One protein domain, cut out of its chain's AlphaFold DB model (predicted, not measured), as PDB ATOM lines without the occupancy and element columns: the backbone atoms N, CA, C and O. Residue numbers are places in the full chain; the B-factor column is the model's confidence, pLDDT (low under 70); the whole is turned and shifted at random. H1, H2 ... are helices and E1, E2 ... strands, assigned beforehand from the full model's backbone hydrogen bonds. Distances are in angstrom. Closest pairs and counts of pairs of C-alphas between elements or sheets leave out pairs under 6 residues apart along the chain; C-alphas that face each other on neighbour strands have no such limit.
ATOM      1  N   THR A  76      94.485 108.161 148.433       90.94
ATOM      2  CA  THR A  76      94.423 109.211 147.425       90.94
ATOM      3  C   THR A  76      94.202 108.607 146.042       90.94
ATOM      4  O   THR A  76      94.945 107.732 145.612       90.94
ATOM      5  N   ILE A  77      93.199 109.105 145.321       88.62
ATOM      6  CA  ILE A  77      92.904 108.723 143.939       88.62
ATOM      7  C   ILE A  77      93.231 109.901 143.023       88.62
ATOM      8  O   ILE A  77      92.745 111.013 143.220       88.62
ATOM      9  N   THR A  78      94.043 109.644 142.001       90.38
ATOM     10  CA  THR A  78      94.518 110.654 141.039       90.38
ATOM     11  C   THR A  78      93.926 110.489 139.641       90.38
ATOM     12  O   THR A  78      94.328 111.207 138.731       90.38
ATOM     13  N   GLU A  79      93.014 109.540 139.454       88.75
ATOM     14  CA  GLU A  79      92.379 109.249 138.167       88.75
ATOM     15  C   GLU A  79      90.857 109.240 138.285       88.75
ATOM     16  O   GLU A  79      90.304 109.074 139.374       88.75
ATOM     17  N   HIS A  80      90.183 109.405 137.152       87.25
ATOM     18  CA  HIS A  80      88.727 109.404 137.088       87.25
ATOM     19  C   HIS A  80      88.157 108.063 137.561       87.25
ATOM     20  O   HIS A  80      88.656 106.998 137.195       87.25
ATOM     21  N   VAL A  81      87.095 108.116 138.364       89.31
ATOM     22  CA  VAL A  81      86.424 106.928 138.906       89.31
ATOM     23  C   VAL A  81      84.911 107.098 138.867       89.31
ATOM     24  O   VAL A  81      84.401 108.215 138.935       89.31
ATOM     25  N   ILE A  82      84.199 105.983 138.734       88.56
ATOM     26  CA  ILE A  82      82.734 105.941 138.767       88.56
ATOM     27  C   ILE A  82      82.309 105.574 140.181       88.56
ATOM     28  O   ILE A  82      82.805 104.595 140.739       88.56
ATOM     29  N   ASP A  83      81.385 106.346 140.732       89.25
ATOM     30  CA  ASP A  83      80.778 106.115 142.032       89.25
ATOM     31  C   ASP A  83      79.443 105.389 141.894       89.25
ATOM     32  O   ASP A  83      78.399 105.982 141.619       89.25
ATOM     33  N   PHE A  84      79.485 104.081 142.113       85.88
ATOM     34  CA  PHE A  84      78.319 103.208 142.087       85.88
ATOM     35  C   PHE A  84      77.407 103.383 143.311       85.88
ATOM     36  O   PHE A  84      76.244 102.982 143.259       85.88
ATOM     37  N   GLY A  85      77.889 104.001 144.394       83.62
ATOM     38  CA  GLY A  85      77.090 104.301 145.584       83.62
ATOM     39  C   GLY A  85      76.177 105.509 145.384       83.62
ATOM     40  O   GLY A  85      75.060 105.542 145.904       83.62
ATOM     41  N   ASN A  86      76.609 106.478 144.573       82.50
ATOM     42  CA  ASN A  86      75.883 107.722 144.341       82.50
ATOM     43  C   ASN A  86      75.374 107.826 142.894       82.50
ATOM     44  O   ASN A  86      75.819 108.651 142.106       82.50
ATOM     45  N   LYS A  87      74.420 106.955 142.531       80.38
ATOM     46  CA  LYS A  87      73.727 106.958 141.221       80.38
ATOM     47  C   LYS A  87      74.644 106.841 139.990       80.38
ATOM     48  O   LYS A  87      74.251 107.283 138.911       80.38
ATOM     49  N   ASN A  88      75.812 106.209 140.112       77.44
ATOM     50  CA  ASN A  88      76.807 106.100 139.036       77.44
ATOM     51  C   ASN A  88      77.347 107.469 138.583       77.44
ATOM     52  O   ASN A  88      77.546 107.705 137.388       77.44
ATOM     53  N   GLU A  89      77.561 108.386 139.526       84.81
ATOM     54  CA  GLU A  89      78.197 109.671 139.249       84.81
ATOM     55  C   GLU A  89      79.685 109.496 138.903       84.81
ATOM     56  O   GLU A  89      80.393 108.661 139.465       84.81
ATOM     57  N   TYR A  90      80.176 110.295 137.953       86.19
ATOM     58  CA  TYR A  90      81.593 110.314 137.587       86.19
ATOM     59  C   TYR A  90      82.346 111.316 138.460       86.19
ATOM     60  O   TYR A  90      82.077 112.518 138.408       86.19
ATOM     61  N   ILE A  91      83.337 110.835 139.209       87.62
ATOM     62  CA  ILE A  91      84.220 111.670 140.020       87.62
ATOM     63  C   ILE A  91      85.493 111.962 139.227       87.62
ATOM     64  O   ILE A  91      86.227 111.062 138.805       87.62
ATOM     65  N   ASN A  92      85.765 113.250 139.031       88.62
ATOM     66  CA  ASN A  92      86.911 113.718 138.270       88.62
ATOM     67  C   ASN A  92      88.106 114.017 139.191       88.62
ATOM     68  O   ASN A  92      88.312 115.156 139.602       88.62
ATOM     69  N   CYS A  93      88.885 112.984 139.506       89.00
ATOM     70  CA  CYS A  93      90.141 113.131 140.237       89.00
ATOM     71  C   CYS A  93      91.307 113.235 139.252       89.00
ATOM     72  O   CYS A  93      91.365 112.488 138.274       89.00
ATOM     73  N   THR A  94      92.245 114.144 139.511       90.69
ATOM     74  CA  THR A  94      93.433 114.344 138.667       90.69
ATOM     75  C   THR A  94      94.701 114.392 139.521       90.69
ATOM     76  O   THR A  94      94.613 114.631 140.725       90.69
ATOM     77  N   PRO A  95      95.907 114.241 138.943       89.50
ATOM     78  CA  PRO A  95      97.151 114.387 139.704       89.50
ATOM     79  C   PRO A  95      97.337 115.785 140.320       89.50
ATOM     80  O   PRO A  95      98.007 115.924 141.338       89.50
ATOM     81  N   LEU A  96      96.735 116.819 139.718       92.06
ATOM     82  CA  LEU A  96      96.781 118.205 140.203       92.06
ATOM     83  C   LEU A  96      95.715 118.492 141.272       92.06
ATOM     84  O   LEU A  96      95.893 119.385 142.098       92.06
ATOM     85  N   GLN A  97      94.611 117.744 141.250       90.50
ATOM     86  CA  GLN A  97      93.507 117.827 142.206       90.50
ATOM     87  C   GLN A  97      93.072 116.408 142.587       90.50
ATOM     88  O   GLN A  97      92.107 115.875 142.026       90.50
ATOM     89  N   PRO A  98      93.823 115.757 143.489       90.75
ATOM     90  CA  PRO A  98      93.541 114.385 143.858       90.75
ATOM     91  C   PRO A  98      92.374 114.307 144.845       90.75
ATOM     92  O   PRO A  98      92.254 115.130 145.756       90.75
ATOM     93  N   CYS A  99      91.539 113.281 144.704       90.62
ATOM     94  CA  CYS A  99      90.463 113.012 145.652       90.62
ATOM     95  C   CYS A  99      90.971 112.127 146.789       90.62
ATOM     96  O   CYS A  99      91.818 111.258 146.577       90.62
ATOM     97  N   ARG A 100      90.422 112.308 147.992       91.12
ATOM     98  CA  ARG A 100      90.738 111.474 149.154       91.12
ATOM     99  C   ARG A 100      89.477 110.806 149.663       91.12
ATOM    100  O   ARG A 100      88.510 111.493 149.976       91.12
ATOM    101  N   PHE A 101      89.519 109.485 149.765       90.50
ATOM    102  CA  PHE A 101      88.414 108.671 150.257       90.50
ATOM    103  C   PHE A 101      88.940 107.612 151.220       90.50
ATOM    104  O   PHE A 101      90.101 107.207 151.138       90.50
ATOM    105  N   GLN A 102      88.071 107.155 152.114       91.06
ATOM    106  CA  GLN A 102      88.361 106.009 152.967       91.06
ATOM    107  C   GLN A 102      88.409 104.726 152.137       91.06
ATOM    108  O   GLN A 102      87.640 104.570 151.182       91.06
ATOM    109  N   CYS A 103      89.276 103.789 152.517       89.31
ATOM    110  CA  CYS A 103      89.374 102.485 151.864       89.31
ATOM    111  C   CYS A 103      88.032 101.735 151.849       89.31
ATOM    112  O   CYS A 103      87.686 101.146 150.824       89.31
ATOM    113  N   SER A 104      87.233 101.840 152.915       90.00
ATOM    114  CA  SER A 104      85.870 101.289 152.977       90.00
ATOM    115  C   SER A 104      84.957 101.840 151.875       90.00
ATOM    116  O   SER A 104      84.295 101.079 151.168       90.00
ATOM    117  N   TYR A 105      84.970 103.158 151.660       89.44
ATOM    118  CA  TYR A 105      84.188 103.816 150.612       89.44
ATOM    119  C   TYR A 105      84.635 103.380 149.217       89.44
ATOM    120  O   TYR A 105      83.815 103.082 148.352       89.44
ATOM    121  N   ILE A 106      85.947 103.309 148.999       88.56
ATOM    122  CA  ILE A 106      86.523 102.918 147.711       88.56
ATOM    123  C   ILE A 106      86.165 101.462 147.382       88.56
ATOM    124  O   ILE A 106      85.782 101.166 146.249       88.56
ATOM    125  N   LYS A 107      86.200 100.578 148.385       85.94
ATOM    126  CA  LYS A 107      85.780  99.179 148.270       85.94
ATOM    127  C   LYS A 107      84.321  99.039 147.856       85.94
ATOM    128  O   LYS A 107      84.018  98.305 146.921       85.94
ATOM    129  N   LEU A 108      83.439  99.722 148.582       87.00
ATOM    130  CA  LEU A 108      81.993  99.530 148.494       87.00
ATOM    131  C   LEU A 108      81.368 100.280 147.316       87.00
ATOM    132  O   LEU A 108      80.437  99.771 146.706       87.00
ATOM    133  N   ASN A 109      81.875 101.473 147.003       89.00
ATOM    134  CA  ASN A 109      81.205 102.401 146.091       89.00
ATOM    135  C   ASN A 109      81.994 102.661 144.810       89.00
ATOM    136  O   ASN A 109      81.394 102.908 143.772       89.00
ATOM    137  N   LEU A 110      83.328 102.596 144.846       86.69
ATOM    138  CA  LEU A 110      84.159 102.863 143.665       86.69
ATOM    139  C   LEU A 110      84.617 101.578 142.960       86.69
ATOM    140  O   LEU A 110      85.189 101.659 141.875       86.69
ATOM    141  N   HIS A 111      84.388 100.406 143.575       81.56
ATOM    142  CA  HIS A 111      84.850  99.087 143.111       81.56
ATOM    143  C   HIS A 111      86.305  99.092 142.628       81.56
ATOM    144  O   HIS A 111      86.690  98.411 141.675       81.56
ATOM    145  N   LYS A 112      87.123  99.893 143.303       76.50
ATOM    146  CA  LYS A 112      88.527 100.094 142.998       76.50
ATOM    147  C   LYS A 112      89.326  99.769 144.242       76.50
ATOM    148  O   LYS A 112      88.879 100.026 145.354       76.50
ATOM    149  N   HIS A 113      90.503  99.191 144.073       75.94
ATOM    150  CA  HIS A 113      91.353  98.831 145.199       75.94
ATOM    151  C   HIS A 113      92.774  99.313 144.949       75.94
ATOM    152  O   HIS A 113      93.516  98.637 144.242       75.94
ATOM    153  N   PRO A 114      93.144 100.498 145.474       79.50
ATOM    154  CA  PRO A 114      94.541 100.889 145.513       79.50
ATOM    155  C   PRO A 114      95.303  99.952 146.454       79.50
ATOM    156  O   PRO A 114      94.747  99.467 147.441       79.50
ATOM    157  N   ASP A 115      96.579  99.721 146.150       78.06
ATOM    158  CA  ASP A 115      97.427  98.773 146.884       78.06
ATOM    159  C   ASP A 115      97.494  99.086 148.388       78.06
ATOM    160  O   ASP A 115      97.566  98.182 149.214       78.06
ATOM    161  N   GLU A 116      97.373 100.365 148.758       75.12
ATOM    162  CA  GLU A 116      97.341 100.840 150.149       75.12
ATOM    163  C   GLU A 116      96.129 100.355 150.963       75.12
ATOM    164  O   GLU A 116      96.173 100.396 152.194       75.12
ATOM    165  N   CYS A 117      95.055  99.932 150.291       81.81
ATOM    166  CA  CYS A 117      93.827  99.407 150.894       81.81
ATOM    167  C   CYS A 117      93.758  97.874 150.869       81.81
ATOM    168  O   CYS A 117      92.725  97.298 151.213       81.81
ATOM    169  N   LYS A 118      94.816  97.197 150.410       79.94
ATOM    170  CA  LYS A 118      94.863  95.739 150.364       79.94
ATOM    171  C   LYS A 118      95.168  95.181 151.756       79.94
ATOM    172  O   LYS A 118      96.053  95.680 152.445       79.94
ATOM    173  N   TYR A 119      94.448  94.136 152.155       76.81
ATOM    174  CA  TYR A 119      94.758  93.401 153.381       76.81
ATOM    175  C   TYR A 119      95.958  92.479 153.147       76.81
ATOM    176  O   TYR A 119      96.029  91.789 152.125       76.81
ATOM    177  N   ASP A 120      96.895  92.478 154.089       67.44
ATOM    178  CA  ASP A 120      98.127  91.691 154.015       67.44
ATOM    179  C   ASP A 120      97.945  90.358 154.766       67.44
ATOM    180  O   ASP A 120      98.560  90.089 155.795       67.44
TER     181      ASP A 120
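This is residues 76 to 120 of the 158 residues of an uncharacterized protein of Acidimicrobiaceae bacterium (UniProt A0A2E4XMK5). A small two-stranded hairpin, E1 and E2, stands beside one short helix, H1, whose last residue comes close to E1; strand E3 leads straight into H1, and residues 111 to 120 trail away from the hairpin. The printed part has 45 residues, in the order E1, E2, E3, H1, class mixed, with under half in named elements. It is compact, radius of gyration of the C-alphas 10.3 A, but flat, spanning 29 by 26 by 11 A.

E1 is residues 81 to 83, 6.5 A long, from C-alpha 81 at (86.424, 106.928, 138.906). E2 is residues 89 to 91, 6.4 A. E3 is residues 99 to 102, 10.3 A. H1 is residues 103 to 110, 9.7 A, ending at C-alpha 110 (84.159, 102.863, 143.665).

E1 and E2 are an antiparallel hairpin at 143 degrees; N 83 and O 89 are 2.8 A apart, within hydrogen-bond range. The closest C-alphas of E1 and H1, Asp 83 and Leu 110, are 5.0 A apart. E2 and H1 are apart. E3 pairs with no named strand, but residues 76 to 77 pair antiparallel with its residues 99 to 100. In H1 every O i to N i+4 pair is within hydrogen-bond range.

The farthest C-alphas, Lys 87 and Asp 120, are 31.5 A apart. The printed part has no cut, and no link is long. Only residue 120 has pLDDT under 70.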